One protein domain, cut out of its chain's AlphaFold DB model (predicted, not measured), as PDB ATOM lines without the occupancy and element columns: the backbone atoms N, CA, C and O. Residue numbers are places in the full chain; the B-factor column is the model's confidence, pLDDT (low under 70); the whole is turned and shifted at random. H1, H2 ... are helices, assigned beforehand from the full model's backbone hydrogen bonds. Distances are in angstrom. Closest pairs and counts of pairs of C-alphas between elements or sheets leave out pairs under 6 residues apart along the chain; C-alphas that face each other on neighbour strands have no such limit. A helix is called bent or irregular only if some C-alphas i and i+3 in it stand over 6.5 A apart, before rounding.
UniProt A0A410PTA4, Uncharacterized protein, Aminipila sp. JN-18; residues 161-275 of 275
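Overview. This is residues 161 to 275 of the 275 residues of an uncharacterized protein of Aminipila sp. JN-18 (UniProt A0A410PTA4). One long helix, H3, runs through the model like a beam; H5 packs across its first half, H7, side by side with H5, makes a corner with the beginning of H3, where the short H6 packs too, and H2 and H3 form a helical hairpin. The far part of H3, kinked near residue 211, reaches away from this cluster to H4, and H1 packs on H2 at the other end of the model. The 115 printed residues hold seven named helices, H1 to H7 in chain order, and no named strand; the class is all helix. The whole is compact, with a radius of gyration of the C-alphas of 14.9 A and spans of 41 by 33 by 22 A.

Arrangement. H3, residues 191 to 217, is the hub, touching five other helices. It has a kink of 85 degrees near residue 211 and is irregular, with C-alphas 212 and 215 9.3 A apart. H5, residues 240 to 250, touches residues 197 to 203 of H3, about perpendicular at 77 degrees; the closest C-alphas, of Ser 200 and Met 247, are 5.4 A apart. H7, residues 259 to 273, touches residues 192 to 193 of H3, about perpendicular at 76 degrees, closest at the C-alphas of Thr 193 and Val 261, 5.9 A. H5 and H7 touch at a shallow tilt of 27 degrees, opposite ways, with the C-alphas of Trp 240 and Ser 273 closest at 5.9 A. H6, residues 253 to 257, touches H3, closest at the C-alphas of Ile 192 and Tyr 257, 6.9 A, and touches H7 only at the corner. H2, residues 173 to 185, forms a hairpin with H3 at a shallow tilt of 21 degrees; the C-alphas of Ala 184 and Val 194 are closest, 7.0 A. H1, residues 161 to 166, only just touches H2, with 3 pairs of C-alphas within 8 A, closest at Val 163 and Ile 179, 6.5 A. H4, residues 221 to 229, only just touches H3, also with 3 pairs, closest at the C-alphas of Ala 217 and Ala 223, 6.9 A; H4 and H5 are apart. In H1, H2, H4, H5, H6 and H7 every O i to N i+4 pair is within hydrogen-bond range; in H3, 20 of 23 are.

Along the chain. H3 is 33.0 A from first to last C-alpha, from (54.194, -47.184, 23.703) to (60.892, -15.440, 17.869). H7 is 21.0 A long, H2 18.1 A and H5 15.2 A. H1 begins at C-alpha 161, (33.813, -47.639, 19.957), and H7 ends at C-alpha 273, (38.387, -41.556, 10.738).

Size, cuts and confidence. The C-alphas farthest apart, of Lys 162 and Glu 216, are 44.5 A apart. The printed part has no cut and no long link. Its mean pLDDT is 93.1; residue 275 alone is under 70.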
ATOM      1  N   GLN A 161      35.140 -48.199  20.189       93.31
ATOM      2  CA  GLN A 161      33.813 -47.639  19.957       93.31
ATOM      3  C   GLN A 161      33.298 -46.858  21.176       93.31
ATOM      4  O   GLN A 161      32.835 -45.731  21.023       93.31
ATOM      5  N   LYS A 162      33.441 -47.398  22.393       95.81
ATOM      6  CA  LYS A 162      33.053 -46.683  23.619       95.81
ATOM      7  C   LYS A 162      33.856 -45.409  23.843       95.81
ATOM      8  O   LYS A 162      33.284 -44.391  24.216       95.81
ATOM      9  N   VAL A 163      35.161 -45.443  23.584       95.88
ATOM     10  CA  VAL A 163      36.020 -44.256  23.681       95.88
ATOM     11  C   VAL A 163      35.542 -43.165  22.713       95.88
ATOM     12  O   VAL A 163      35.442 -42.011  23.122       95.88
ATOM     13  N   LYS A 164      35.178 -43.523  21.472       92.12
ATOM     14  CA  LYS A 164      34.600 -42.593  20.480       92.12
ATOM     15  C   LYS A 164      33.223 -42.050  20.888       92.12
ATOM     16  O   LYS A 164      32.877 -40.936  20.518       92.12
ATOM     17  N   GLU A 165      32.423 -42.829  21.611       93.31
ATOM     18  CA  GLU A 165      31.107 -42.397  22.105       93.31
ATOM     19  C   GLU A 165      31.211 -41.450  23.307       93.31
ATOM     20  O   GLU A 165      30.400 -40.534  23.448       93.31
ATOM     21  N   GLU A 166      32.190 -41.673  24.185       94.44
ATOM     22  CA  GLU A 166      32.388 -40.873  25.396       94.44
ATOM     23  C   GLU A 166      33.125 -39.556  25.138       94.44
ATOM     24  O   GLU A 166      32.888 -38.583  25.856       94.44
ATOM     25  N   ILE A 167      34.016 -39.521  24.143       94.12
ATOM     26  CA  ILE A 167      34.803 -38.336  23.801       94.12
ATOM     27  C   ILE A 167      34.315 -37.790  22.457       94.12
ATOM     28  O   ILE A 167      34.461 -38.469  21.441       94.12
ATOM     29  N   PRO A 168      33.766 -36.566  22.416       89.88
ATOM     30  CA  PRO A 168      33.281 -35.991  21.171       89.88
ATOM     31  C   PRO A 168      34.440 -35.723  20.202       89.88
ATOM     32  O   PRO A 168      35.434 -35.096  20.563       89.88
ATOM     33  N   ASP A 169      34.288 -36.127  18.940       88.31
ATOM     34  CA  ASP A 169      35.171 -35.668  17.863       88.31
ATOM     35  C   ASP A 169      34.660 -34.334  17.300       88.31
ATOM     36  O   ASP A 169      34.043 -34.256  16.241       88.31
ATOM     37  N   ASP A 170      34.880 -33.264  18.059       90.00
ATOM     38  CA  ASP A 170      34.536 -31.883  17.694       90.00
ATOM     39  C   ASP A 170      35.665 -31.158  16.936       90.00
ATOM     40  O   ASP A 170      35.627 -29.941  16.748       90.00
ATOM     41  N   GLY A 171      36.691 -31.901  16.513       91.25
ATOM     42  CA  GLY A 171      37.896 -31.352  15.902       91.25
ATOM     43  C   GLY A 171      38.949 -30.873  16.901       91.25
ATOM     44  O   GLY A 171      40.060 -30.591  16.470       91.25
ATOM     45  N   SER A 172      38.680 -30.824  18.209       94.12
ATOM     46  CA  SER A 172      39.673 -30.401  19.203       94.12
ATOM     47  C   SER A 172      40.887 -31.330  19.235       94.12
ATOM     48  O   SER A 172      40.758 -32.558  19.301       94.12
ATOM     49  N   LEU A 173      42.087 -30.745  19.238       94.88
ATOM     50  CA  LEU A 173      43.327 -31.496  19.422       94.88
ATOM     51  C   LEU A 173      43.410 -32.138  20.819       94.88
ATOM     52  O   LEU A 173      43.980 -33.219  20.961       94.88
ATOM     53  N   GLU A 174      42.802 -31.514  21.833       95.44
ATOM     54  CA  GLU A 174      42.704 -32.060  23.193       95.44
ATOM     55  C   GLU A 174      41.973 -33.405  23.194       95.44
ATOM     56  O   GLU A 174      42.497 -34.394  23.705       95.44
ATOM     57  N   ASN A 175      40.814 -33.472  22.532       95.62
ATOM     58  CA  ASN A 175      40.009 -34.692  22.449       95.62
ATOM     59  C   ASN A 175      40.743 -35.810  21.698       95.62
ATOM     60  O   ASN A 175      40.662 -36.977  22.077       95.62
ATOM     61  N   LYS A 176      41.529 -35.471  20.670       95.31
ATOM     62  CA  LYS A 176      42.353 -36.453  19.945       95.31
ATOM     63  C   LYS A 176      43.449 -37.044  20.818       95.31
ATOM     64  O   LYS A 176      43.672 -38.254  20.795       95.31
ATOM     65  N   ILE A 177      44.112 -36.206  21.611       96.25
ATOM     66  CA  ILE A 177      45.119 -36.677  22.559       96.25
ATOM     67  C   ILE A 177      44.470 -37.528  23.654       96.25
ATOM     68  O   ILE A 177      44.996 -38.595  23.954       96.25
ATOM     69  N   GLU A 178      43.313 -37.127  24.184       96.56
ATOM     70  CA  GLU A 178      42.581 -37.926  25.171       96.56
ATOM     71  C   GLU A 178      42.213 -39.308  24.608       96.56
ATOM     72  O   GLU A 178      42.446 -40.322  25.266       96.56
ATOM     73  N   ILE A 179      41.695 -39.381  23.375       96.50
ATOM     74  CA  ILE A 179      41.404 -40.662  22.714       96.50
ATOM     75  C   ILE A 179      42.677 -41.514  22.648       96.50
ATOM     76  O   ILE A 179      42.665 -42.667  23.082       96.50
ATOM     77  N   ARG A 180      43.797 -40.952  22.173       96.00
ATOM     78  CA  ARG A 180      45.092 -41.652  22.114       96.00
ATOM     79  C   ARG A 180      45.521 -42.160  23.491       96.00
ATOM     80  O   ARG A 180      45.917 -43.319  23.607       96.00
ATOM     81  N   ASP A 181      45.428 -41.327  24.522       96.00
ATOM     82  CA  ASP A 181      45.843 -41.658  25.887       96.00
ATOM     83  C   ASP A 181      44.977 -42.770  26.489       96.00
ATOM     84  O   ASP A 181      45.506 -43.674  27.139       96.00
ATOM     85  N   ARG A 182      43.662 -42.774  26.226       96.06
ATOM     86  CA  ARG A 182      42.773 -43.863  26.651       96.06
ATOM     87  C   ARG A 182      43.124 -45.180  25.973       96.06
ATOM     88  O   ARG A 182      43.227 -46.206  26.650       96.06
ATOM     89  N   LEU A 183      43.350 -45.163  24.660       96.94
ATOM     90  CA  LEU A 183      43.737 -46.362  23.913       96.94
ATOM     91  C   LEU A 183      45.085 -46.912  24.399       96.94
ATOM     92  O   LEU A 183      45.203 -48.111  24.658       96.94
ATOM     93  N   ALA A 184      46.075 -46.041  24.608       96.25
ATOM     94  CA  ALA A 184      47.377 -46.415  25.156       96.25
ATOM     95  C   ALA A 184      47.268 -46.966  26.580       96.25
ATOM     96  O   ALA A 184      47.795 -48.034  26.889       96.25
ATOM     97  N   GLY A 185      46.525 -46.271  27.446       95.06
ATOM     98  CA  GLY A 185      46.326 -46.645  28.842       95.06
ATOM     99  C   GLY A 185      45.684 -48.021  29.014       95.06
ATOM    100  O   GLY A 185      45.901 -48.660  30.039       95.06
ATOM    101  N   MET A 186      44.947 -48.498  28.008       96.69
ATOM    102  CA  MET A 186      44.315 -49.820  27.972       96.69
ATOM    103  C   MET A 186      45.074 -50.854  27.122       96.69
ATOM    104  O   MET A 186      44.613 -51.993  27.003       96.69
ATOM    105  N   GLY A 187      46.240 -50.488  26.578       95.56
ATOM    106  CA  GLY A 187      47.123 -51.375  25.822       95.56
ATOM    107  C   GLY A 187      46.655 -51.685  24.401       95.56
ATOM    108  O   GLY A 187      46.992 -52.745  23.879       95.56
ATOM    109  N   LEU A 188      45.845 -50.812  23.795       95.88
ATOM    110  CA  LEU A 188      45.343 -50.988  22.426       95.88
ATOM    111  C   LEU A 188      46.299 -50.437  21.365       95.88
ATOM    112  O   LEU A 188      46.189 -50.820  20.205       95.88
ATOM    113  N   ILE A 189      47.223 -49.564  21.764       95.75
ATOM    114  CA  ILE A 189      48.305 -49.060  20.918       95.75
ATOM    115  C   ILE A 189      49.631 -49.180  21.664       95.75
ATOM    116  O   ILE A 189      49.666 -49.097  22.895       95.75
ATOM    117  N   SER A 190      50.721 -49.383  20.929       94.62
ATOM    118  CA  SER A 190      52.051 -49.521  21.523       94.62
ATOM    119  C   SER A 190      52.597 -48.214  22.117       94.62
ATOM    120  O   SER A 190      52.334 -47.119  21.615       94.62
ATOM    121  N   ASP A 191      53.462 -48.327  23.132       93.19
ATOM    122  CA  ASP A 191      54.194 -47.184  23.703       93.19
ATOM    123  C   ASP A 191      55.004 -46.423  22.634       93.19
ATOM    124  O   ASP A 191      55.148 -45.203  22.697       93.19
ATOM    125  N   ILE A 192      55.511 -47.124  21.614       95.69
ATOM    126  CA  ILE A 192      56.274 -46.502  20.523       95.69
ATOM    127  C   ILE A 192      55.349 -45.668  19.622       95.69
ATOM    128  O   ILE A 192      55.717 -44.565  19.215       95.69
ATOM    129  N   THR A 193      54.124 -46.132  19.372       95.75
ATOM    130  CA  THR A 193      53.095 -45.335  18.689       95.75
ATOM    131  C   THR A 193      52.736 -44.085  19.489       95.75
ATOM    132  O   THR A 193      52.659 -42.994  18.920       95.75
ATOM    133  N   VAL A 194      52.624 -44.188  20.817       95.62
ATOM    134  CA  VAL A 194      52.436 -43.018  21.695       95.62
ATOM    135  C   VAL A 194      53.594 -42.025  21.551       95.62
ATOM    136  O   VAL A 194      53.348 -40.821  21.461       95.62
ATOM    137  N   MET A 195      54.843 -42.496  21.464       95.69
ATOM    138  CA  MET A 195      56.012 -41.630  21.242       95.69
ATOM    139  C   MET A 195      55.978 -40.915  19.881       95.69
ATOM    140  O   MET A 195      56.376 -39.747  19.796       95.69
ATOM    141  N   ALA A 196      55.494 -41.575  18.825       96.00
ATOM    142  CA  ALA A 196      55.309 -40.956  17.511       96.00
ATOM    143  C   ALA A 196      54.226 -39.860  17.542       96.00
ATOM    144  O   ALA A 196      54.425 -38.773  16.990       96.00
ATOM    145  N   PHE A 197      53.121 -40.087  18.259       95.00
ATOM    146  CA  PHE A 197      52.121 -39.049  18.531       95.00
ATOM    147  C   PHE A 197      52.726 -37.864  19.282       95.00
ATOM    148  O   PHE A 197      52.639 -36.736  18.805       95.00
ATOM    149  N   HIS A 198      53.411 -38.123  20.396       95.12
ATOM    150  CA  HIS A 198      54.022 -37.075  21.213       95.12
ATOM    151  C   HIS A 198      54.996 -36.202  20.409       95.12
ATOM    152  O   HIS A 198      54.974 -34.973  20.483       95.12
ATOM    153  N   SER A 199      55.811 -36.836  19.564       95.44
ATOM    154  CA  SER A 199      56.761 -36.132  18.698       95.44
ATOM    155  C   SER A 199      56.043 -35.283  17.643       95.44
ATOM    156  O   SER A 199      56.434 -34.140  17.409       95.44
ATOM    157  N   SER A 200      54.942 -35.785  17.071       95.56
ATOM    158  CA  SER A 200      54.078 -35.002  16.171       95.56
ATOM    159  C   SER A 200      53.503 -33.768  16.860       95.56
ATOM    160  O   SER A 200      53.567 -32.676  16.302       95.56
ATOM    161  N   ILE A 201      52.987 -33.913  18.084       95.69
ATOM    162  CA  ILE A 201      52.439 -32.789  18.853       95.69
ATOM    163  C   ILE A 201      53.523 -31.744  19.131       95.69
ATOM    164  O   ILE A 201      53.293 -30.554  18.915       95.69
ATOM    165  N   ALA A 202      54.733 -32.166  19.505       94.56
ATOM    166  CA  ALA A 202      55.859 -31.253  19.692       94.56
ATOM    167  C   ALA A 202      56.232 -30.506  18.395       94.56
ATOM    168  O   ALA A 202      56.495 -29.298  18.416       94.56
ATOM    169  N   HIS A 203      56.223 -31.190  17.245       95.12
ATOM    170  CA  HIS A 203      56.426 -30.551  15.942       95.12
ATOM    171  C   HIS A 203      55.319 -29.542  15.616       95.12
ATOM    172  O   HIS A 203      55.629 -28.438  15.152       95.12
ATOM    173  N   LEU A 204      54.062 -29.885  15.905       95.56
ATOM    174  CA  LEU A 204      52.900 -29.025  15.691       95.56
ATOM    175  C   LEU A 204      52.969 -27.766  16.555       95.56
ATOM    176  O   LEU A 204      52.879 -26.666  16.019       95.56
ATOM    177  N   GLN A 205      53.247 -27.897  17.855       95.00
ATOM    178  CA  GLN A 205      53.446 -26.759  18.764       95.00
ATOM    179  C   GLN A 205      54.492 -25.779  18.215       95.00
ATOM    180  O   GLN A 205      54.282 -24.566  18.182       95.00
ATOM    181  N   ARG A 206      55.631 -26.301  17.740       93.44
ATOM    182  CA  ARG A 206      56.702 -25.479  17.161       93.44
ATOM    183  C   ARG A 206      56.290 -24.823  15.847       93.44
ATOM    184  O   ARG A 206      56.749 -23.718  15.564       93.44
ATOM    185  N   GLN A 207      55.478 -25.493  15.034       93.31
ATOM    186  CA  GLN A 207      54.960 -24.927  13.794       93.31
ATOM    187  C   GLN A 207      53.975 -23.790  14.070       93.31
ATOM    188  O   GLN A 207      54.220 -22.685  13.594       93.31
ATOM    189  N   VAL A 208      52.957 -24.021  14.901       93.62
ATOM    190  CA  VAL A 208      51.957 -23.005  15.265       93.62
ATOM    191  C   VAL A 208      52.636 -21.780  15.884       93.62
ATOM    192  O   VAL A 208      52.340 -20.643  15.513       93.62
ATOM    193  N   PHE A 209      53.625 -21.983  16.760       93.38
ATOM    194  CA  PHE A 209      54.404 -20.878  17.319       93.38
ATOM    195  C   PHE A 209      55.138 -20.066  16.239       93.38
ATOM    196  O   PHE A 209      55.078 -18.836  16.233       93.38
ATOM    197  N   ARG A 210      55.820 -20.738  15.302       92.94
ATOM    198  CA  ARG A 210      56.531 -20.073  14.193       92.94
ATOM    199  C   ARG A 210      55.591 -19.306  13.275       92.94
ATOM    200  O   ARG A 210      55.959 -18.231  12.815       92.94
ATOM    201  N   GLU A 211      54.416 -19.851  12.995       91.25
ATOM    202  CA  GLU A 211      53.400 -19.192  12.172       91.25
ATOM    203  C   GLU A 211      52.830 -17.954  12.875       91.25
ATOM    204  O   GLU A 211      52.586 -16.939  12.227       91.25
ATOM    205  N   THR A 212      52.712 -18.002  14.204       89.88
ATOM    206  CA  THR A 212      52.172 -16.901  15.011       89.88
ATOM    207  C   THR A 212      53.177 -15.761  15.213       89.88
ATOM    208  O   THR A 212      52.815 -14.592  15.089       89.88
ATOM    209  N   PHE A 213      54.441 -16.072  15.524       89.94
ATOM    210  CA  PHE A 213      55.438 -15.070  15.949       89.94
ATOM    211  C   PHE A 213      56.630 -14.908  14.996       89.94
ATOM    212  O   PHE A 213      57.476 -14.035  15.196       89.94
ATOM    213  N   GLY A 214      56.715 -15.734  13.954       89.88
ATOM    214  CA  GLY A 214      57.821 -15.744  13.004       89.88
ATOM    215  C   GLY A 214      59.039 -16.558  13.457       89.88
ATOM    216  O   GLY A 214      59.179 -16.982  14.606       89.88
ATOM    217  N   GLN A 215      59.964 -16.775  12.517       86.25
ATOM    218  CA  GLN A 215      61.150 -17.622  12.710       86.25
ATOM    219  C   GLN A 215      62.143 -17.075  13.743       86.25
ATOM    220  O   GLN A 215      62.801 -17.853  14.428       86.25
ATOM    221  N   GLU A 216      62.266 -15.752  13.867       82.06
ATOM    222  CA  GLU A 216      63.210 -15.150  14.816       82.06
ATOM    223  C   GLU A 216      62.750 -15.329  16.266       82.06
ATOM    224  O   GLU A 216      63.555 -15.713  17.112       82.06
ATOM    225  N   ALA A 217      61.452 -15.166  16.546       79.56
ATOM    226  CA  ALA A 217      60.892 -15.440  17.869       79.56
ATOM    227  C   ALA A 217      61.034 -16.923  18.256       79.56
ATOM    228  O   ALA A 217      61.260 -17.242  19.419       79.56
ATOM    229  N   ALA A 218      60.968 -17.840  17.285       80.31
ATOM    230  CA  ALA A 218      61.092 -19.284  17.511       80.31
ATOM    231  C   ALA A 218      62.473 -19.754  17.984       80.31
ATOM    232  O   ALA A 218      62.605 -20.904  18.408       80.31
ATOM    233  N   LYS A 219      63.485 -18.882  17.942       84.69
ATOM    234  CA  LYS A 219      64.807 -19.148  18.522       84.69
ATOM    235  C   LYS A 219      64.850 -18.883  20.030       84.69
ATOM    236  O   LYS A 219      65.751 -19.389  20.694       84.69
ATOM    237  N   ASP A 220      63.899 -18.119  20.571       90.75
ATOM    238  CA  ASP A 220      63.800 -17.844  22.002       90.75
ATOM    239  C   ASP A 220      62.943 -18.909  22.698       90.75
ATOM    240  O   ASP A 220      61.718 -18.970  22.555       90.75
ATOM    241  N   ILE A 221      63.603 -19.761  23.483       89.00
ATOM    242  CA  ILE A 221      62.932 -20.809  24.252       89.00
ATOM    243  C   ILE A 221      61.974 -20.234  25.302       89.00
ATOM    244  O   ILE A 221      60.907 -20.806  25.510       89.00
ATOM    245  N   ASN A 222      62.288 -19.077  25.894       92.44
ATOM    246  CA  ASN A 222      61.432 -18.454  26.903       92.44
ATOM    247  C   ASN A 222      60.150 -17.913  26.271       92.44
ATOM    248  O   ASN A 222      59.079 -18.007  26.867       92.44
ATOM    249  N   ALA A 223      60.236 -17.369  25.053       91.75
ATOM    250  CA  ALA A 223      59.060 -16.926  24.310       91.75
ATOM    251  C   ALA A 223      58.116 -18.104  24.017       91.75
ATOM    252  O   ALA A 223      56.909 -17.993  24.233       91.75
ATOM    253  N   PHE A 224      58.670 -19.249  23.607       92.44
ATOM    254  CA  PHE A 224      57.901 -20.474  23.387       92.44
ATOM    255  C   PHE A 224      57.257 -21.010  24.675       92.44
ATOM    256  O   PHE A 224      56.065 -21.312  24.690       92.44
ATOM    257  N   GLU A 225      58.004 -21.092  25.779       92.81
ATOM    258  CA  GLU A 225      57.467 -21.572  27.060       92.81
ATOM    259  C   GLU A 225      56.391 -20.646  27.637       92.81
ATOM    260  O   GLU A 225      55.370 -21.123  28.136       92.81
ATOM    261  N   ASN A 226      56.577 -19.326  27.541       92.06
ATOM    262  CA  ASN A 226      55.575 -18.349  27.969       92.06
ATOM    263  C   ASN A 226      54.296 -18.446  27.133       92.06
ATOM    264  O   ASN A 226      53.198 -18.322  27.674       92.06
ATOM    265  N   TRP A 227      54.431 -18.720  25.837       94.00
ATOM    266  CA  TRP A 227      53.295 -18.971  24.960       94.00
ATOM    267  C   TRP A 227      52.553 -20.266  25.308       94.00
ATOM    268  O   TRP A 227      51.325 -20.280  25.337       94.00
ATOM    269  N   LEU A 228      53.246 -21.347  25.665       93.50
ATOM    270  CA  LEU A 228      52.563 -22.540  26.182       93.50
ATOM    271  C   LEU A 228      51.896 -22.267  27.541       93.50
ATOM    272  O   LEU A 228      50.798 -22.753  27.808       93.50
ATOM    273  N   ARG A 229      52.509 -21.440  28.397       93.44
ATOM    274  CA  ARG A 229      51.946 -21.053  29.702       93.44
ATOM    275  C   ARG A 229      50.624 -20.284  29.582       93.44
ATOM    276  O   ARG A 229      49.814 -20.362  30.503       93.44
ATOM    277  N   SER A 230      50.369 -19.587  28.471       89.88
ATOM    278  CA  SER A 230      49.070 -18.940  28.228       89.88
ATOM    279  C   SER A 230      47.964 -19.905  27.782       89.88
ATOM    280  O   SER A 230      46.795 -19.531  27.839       89.88
ATOM    281  N   GLY A 231      48.281 -21.159  27.441       89.31
ATOM    282  CA  GLY A 231      47.297 -22.148  26.978       89.31
ATOM    283  C   GLY A 231      47.073 -22.124  25.472       89.31
ATOM    284  O   GLY A 231      45.991 -22.434  24.996       89.31
ATOM    285  N   SER A 232      48.078 -21.708  24.713       88.44
ATOM    286  CA  SER A 232      47.903 -21.323  23.313       88.44
ATOM    287  C   SER A 232      47.608 -22.464  22.339       88.44
ATOM    288  O   SER A 232      47.326 -22.204  21.174       88.44
ATOM    289  N   MET A 233      47.667 -23.716  22.796       94.50
ATOM    290  CA  MET A 233      47.249 -24.879  22.011       94.50
ATOM    291  C   MET A 233      45.782 -25.290  22.248       94.50
ATOM    292  O   MET A 233      45.328 -26.230  21.606       94.50
ATOM    293  N   GLU A 234      45.049 -24.632  23.160       89.69
ATOM    294  CA  GLU A 234      43.669 -25.012  23.543       89.69
ATOM    295  C   GLU A 234      42.659 -24.874  22.397       89.69
ATOM    296  O   GLU A 234      41.738 -25.678  22.295       89.69
ATOM    297  N   ASP A 235      42.867 -23.904  21.507       88.88
ATOM    298  CA  ASP A 235      41.950 -23.619  20.397       88.88
ATOM    299  C   ASP A 235      42.360 -24.308  19.082       88.88
ATOM    300  O   ASP A 235      41.750 -24.079  18.036       88.88
ATOM    301  N   VAL A 236      43.415 -25.133  19.094       92.88
ATOM    302  CA  VAL A 236      43.881 -25.814  17.880       92.88
ATOM    303  C   VAL A 236      42.899 -26.919  17.509       92.88
ATOM    304  O   VAL A 236      42.711 -27.890  18.246       92.88
ATOM    305  N   GLN A 237      42.311 -26.779  16.324       94.81
ATOM    306  CA  GLN A 237      41.434 -27.774  15.725       94.81
ATOM    307  C   GLN A 237      42.143 -28.511  14.593       94.81
ATOM    308  O   GLN A 237      42.888 -27.918  13.815       94.81
ATOM    309  N   MET A 238      41.912 -29.816  14.526       93.75
ATOM    310  CA  MET A 238      42.490 -30.714  13.542       93.75
ATOM    311  C   MET A 238      41.633 -31.978  13.443       93.75
ATOM    312  O   MET A 238      41.248 -32.557  14.457       93.75
ATOM    313  N   SER A 239      41.343 -32.436  12.232       95.12
ATOM    314  CA  SER A 239      40.742 -33.746  11.957       95.12
ATOM    315  C   SER A 239      41.772 -34.878  12.075       95.12
ATOM    316  O   SER A 239      42.981 -34.657  12.024       95.12
ATOM    317  N   TRP A 240      41.319 -36.129  12.212       95.19
ATOM    318  CA  TRP A 240      42.230 -37.283  12.209       95.19
ATOM    319  C   TRP A 240      43.019 -37.408  10.897       95.19
ATOM    320  O   TRP A 240      44.190 -37.787  10.918       95.19
ATOM    321  N   GLY A 241      42.406 -37.027   9.769       95.50
ATOM    322  CA  GLY A 241      43.063 -36.967   8.463       95.50
ATOM    323  C   GLY A 241      44.200 -35.945   8.428       95.50
ATOM    324  O   GLY A 241      45.323 -36.300   8.080       95.50
ATOM    325  N   GLU A 242      43.946 -34.713   8.873       95.62
ATOM    326  CA  GLU A 242      44.979 -33.670   8.961       95.62
ATOM    327  C   GLU A 242      46.102 -34.065   9.926       95.62
ATOM    328  O   GLU A 242      47.274 -33.841   9.633       95.62
ATOM    329  N   MET A 243      45.776 -34.721  11.044       95.38
ATOM    330  CA  MET A 243      46.779 -35.211  11.991       95.38
ATOM    331  C   MET A 243      47.673 -36.292  11.382       95.38
ATOM    332  O   MET A 243      48.892 -36.273  11.572       95.38
ATOM    333  N   LYS A 244      47.083 -37.214  10.616       96.31
ATOM    334  CA  LYS A 244      47.811 -38.239   9.866       96.31
ATOM    335  C   LYS A 244      48.740 -37.615   8.825       96.31
ATOM    336  O   LYS A 244      49.915 -37.976   8.755       96.31
ATOM    337  N   GLU A 245      48.217 -36.691   8.021       96.56
ATOM    338  CA  GLU A 245      48.982 -35.982   6.993       96.56
ATOM    339  C   GLU A 245      50.132 -35.186   7.609       96.56
ATOM    340  O   GLU A 245      51.265 -35.269   7.135       96.56
ATOM    341  N   PHE A 246      49.871 -34.487   8.713       96.12
ATOM    342  CA  PHE A 246      50.881 -33.753   9.458       96.12
ATOM    343  C   PHE A 246      51.979 -34.677   9.992       96.12
ATOM    344  O   PHE A 246      53.166 -34.431   9.766       96.12
ATOM    345  N   MET A 247      51.607 -35.764  10.674       96.25
ATOM    346  CA  MET A 247      52.550 -36.719  11.259       96.25
ATOM    347  C   MET A 247      53.477 -37.318  10.196       96.25
ATOM    348  O   MET A 247      54.698 -37.277  10.346       96.25
ATOM    349  N   PHE A 248      52.917 -37.837   9.101       96.38
ATOM    350  CA  PHE A 248      53.713 -38.459   8.040       96.38
ATOM    351  C   PHE A 248      54.414 -37.446   7.125       96.38
ATOM    352  O   PHE A 248      55.412 -37.789   6.493       96.38
ATOM    353  N   GLY A 249      53.933 -36.203   7.065       95.56
ATOM    354  CA  GLY A 249      54.591 -35.109   6.352       95.56
ATOM    355  C   GLY A 249      55.778 -34.513   7.113       95.56
ATOM    356  O   GLY A 249      56.738 -34.056   6.494       95.56
ATOM    357  N   THR A 250      55.743 -34.534   8.448       94.00
ATOM    358  CA  THR A 250      56.798 -33.957   9.301       94.00
ATOM    359  C   THR A 250      57.841 -34.969   9.755       94.00
ATOM    360  O   THR A 250      58.979 -34.587  10.035       94.00
ATOM    361  N   MET A 251      57.492 -36.256   9.799       93.81
ATOM    362  CA  MET A 251      58.378 -37.310  10.280       93.81
ATOM    363  C   MET A 251      58.370 -38.522   9.362       93.81
ATOM    364  O   MET A 251      57.336 -39.005   8.907       93.81
ATOM    365  N   LYS A 252      59.552 -39.106   9.183       95.38
ATOM    366  CA  LYS A 252      59.706 -40.390   8.506       95.38
ATOM    367  C   LYS A 252      59.450 -41.544   9.476       95.38
ATOM    368  O   LYS A 252      60.383 -42.199   9.931       95.38
ATOM    369  N   VAL A 253      58.182 -41.769   9.813       95.00
ATOM    370  CA  VAL A 253      57.778 -42.693  10.888       95.00
ATOM    371  C   VAL A 253      58.382 -44.093  10.734       95.00
ATOM    372  O   VAL A 253      58.972 -44.583  11.691       95.00
ATOM    373  N   ALA A 254      58.326 -44.712   9.549       96.12
ATOM    374  CA  ALA A 254      58.939 -46.028   9.342       96.12
ATOM    375  C   ALA A 254      60.464 -46.051   9.554       96.12
ATOM    376  O   ALA A 254      60.984 -47.054  10.038       96.12
ATOM    377  N   GLU A 255      61.181 -44.976   9.208       97.12
ATOM    378  CA  GLU A 255      62.636 -44.890   9.413       97.12
ATOM    379  C   GLU A 255      62.986 -44.670  10.895       97.12
ATOM    380  O   GLU A 255      63.979 -45.212  11.372       97.12
ATOM    381  N   ILE A 256      62.178 -43.889  11.622       96.62
ATOM    382  CA  ILE A 256      62.456 -43.484  13.011       96.62
ATOM    383  C   ILE A 256      61.956 -44.526  14.022       96.62
ATOM    384  O   ILE A 256      62.666 -44.861  14.967       96.62
ATOM    385  N   TYR A 257      60.736 -45.030  13.828       95.75
ATOM    386  CA  TYR A 257      60.024 -45.885  14.785       95.75
ATOM    387  C   TYR A 257      59.771 -47.308  14.263       95.75
ATOM    388  O   TYR A 257      59.366 -48.179  15.029       95.75
ATOM    389  N   GLY A 258      60.035 -47.567  12.979       96.81
ATOM    390  CA  GLY A 258      59.869 -48.875  12.351       96.81
ATOM    391  C   GLY A 258      58.575 -49.028  11.547       96.81
ATOM    392  O   GLY A 258      57.574 -48.340  11.757       96.81
ATOM    393  N   VAL A 259      58.597 -49.969  10.599       96.94
ATOM    394  CA  VAL A 259      57.482 -50.227   9.668       96.94
ATOM    395  C   VAL A 259      56.210 -50.711  10.369       96.94
ATOM    396  O   VAL A 259      55.116 -50.347   9.947       96.94
ATOM    397  N   GLU A 260      56.346 -51.470  11.459       97.06
ATOM    398  CA  GLU A 260      55.200 -51.968  12.230       97.06
ATOM    399  C   GLU A 260      54.461 -50.833  12.947       97.06
ATOM    400  O   GLU A 260      53.236 -50.804  12.938       97.06
ATOM    401  N   VAL A 261      55.186 -49.839  13.474       96.75
ATOM    402  CA  VAL A 261      54.586 -48.639  14.086       96.75
ATOM    403  C   VAL A 261      53.851 -47.812  13.038       96.75
ATOM    404  O   VAL A 261      52.725 -47.377  13.260       96.75
ATOM    405  N   GLN A 262      54.440 -47.632  11.852       96.69
ATOM    406  CA  GLN A 262      53.748 -46.949  10.758       96.69
ATOM    407  C   GLN A 262      52.470 -47.689  10.333       96.69
ATOM    408  O   GLN A 262      51.483 -47.049   9.966       96.69
ATOM    409  N   LYS A 263      52.478 -49.025  10.352       97.00
ATOM    410  CA  LYS A 263      51.291 -49.831  10.060       97.00
ATOM    411  C   LYS A 263      50.224 -49.663  11.145       97.00
ATOM    412  O   LYS A 263      49.101 -49.315  10.796       97.00
ATOM    413  N   GLU A 264      50.589 -49.806  12.422       96.44
ATOM    414  CA  GLU A 264      49.693 -49.586  13.569       96.44
ATOM    415  C   GLU A 264      49.044 -48.195  13.511       96.44
ATOM    416  O   GLU A 264      47.829 -48.074  13.627       96.44
ATOM    417  N   LEU A 265      49.825 -47.150  13.218       95.88
ATOM    418  CA  LEU A 265      49.314 -45.790  13.019       95.88
ATOM    419  C   LEU A 265      48.332 -45.685  11.849       95.88
ATOM    420  O   LEU A 265      47.313 -45.010  11.963       95.88
ATOM    421  N   ASN A 266      48.619 -46.321  10.709       95.88
ATOM    422  CA  ASN A 266      47.711 -46.292   9.561       95.88
ATOM    423  C   ASN A 266      46.375 -46.974   9.860       95.88
ATOM    424  O   ASN A 266      45.338 -46.430   9.474       95.88
ATOM    425  N   ASP A 267      46.414 -48.124  10.532       94.38
ATOM    426  CA  ASP A 267      45.225 -48.872  10.939       94.38
ATOM    427  C   ASP A 267      44.416 -48.061  11.965       94.38
ATOM    428  O   ASP A 267      43.215 -47.864  11.782       94.38
ATOM    429  N   LEU A 268      45.090 -47.470  12.960       93.50
ATOM    430  CA  LEU A 268      44.471 -46.602  13.961       93.50
ATOM    431  C   LEU A 268      43.798 -45.376  13.331       93.50
ATOM    432  O   LEU A 268      42.627 -45.115  13.587       93.50
ATOM    433  N   PHE A 269      44.503 -44.617  12.483       94.44
ATOM    434  CA  PHE A 269      43.911 -43.441  11.838       94.44
ATOM    435  C   PHE A 269      42.724 -43.808  10.950       94.44
ATOM    436  O   PHE A 269      41.788 -43.018  10.843       94.44
ATOM    437  N   LYS A 270      42.744 -44.985  10.314       92.69
ATOM    438  CA  LYS A 270      41.603 -45.478   9.544       92.69
ATOM    439  C   LYS A 270      40.396 -45.710  10.459       92.69
ATOM    440  O   LYS A 270      39.334 -45.162  10.194       92.69
ATOM    441  N   GLU A 271      40.577 -46.440  11.556       90.56
ATOM    442  CA  GLU A 271      39.503 -46.751  12.512       90.56
ATOM    443  C   GLU A 271      38.926 -45.497  13.199       90.56
ATOM    444  O   GLU A 271      37.715 -45.376  13.418       90.56
ATOM    445  N   LEU A 272      39.787 -44.518  13.486       89.62
ATOM    446  CA  LEU A 272      39.386 -43.243  14.074       89.62
ATOM    447  C   LEU A 272      38.677 -42.317  13.075       89.62
ATOM    448  O   LEU A 272      37.802 -41.563  13.485       89.62
ATOM    449  N   SER A 273      39.003 -42.397  11.780       85.75
ATOM    450  CA  SER A 273      38.387 -41.556  10.738       85.75
ATOM    451  C   SER A 273      37.065 -42.113  10.189       85.75
ATOM    452  O   SER A 273      36.316 -41.373   9.562       85.75
ATOM    453  N   GLU A 274      36.773 -43.402  10.382       70.06
ATOM    454  CA  GLU A 274      35.563 -44.077   9.876       70.06
ATOM    455  C   GLU A 274      34.358 -43.967  10.849       70.06
ATOM    456  O   GLU A 274      33.650 -44.942  11.088       70.06
ATOM    457  N   GLY A 275      34.130 -42.793  11.454       54.81
ATOM    458  CA  GLY A 275      33.016 -42.508  12.382       54.81
ATOM    459  C   GLY A 275      31.974 -41.554  11.814       54.81
ATOM    460  O   GLY A 275      32.391 -40.531  11.234       54.81
TER     461      GLY A 275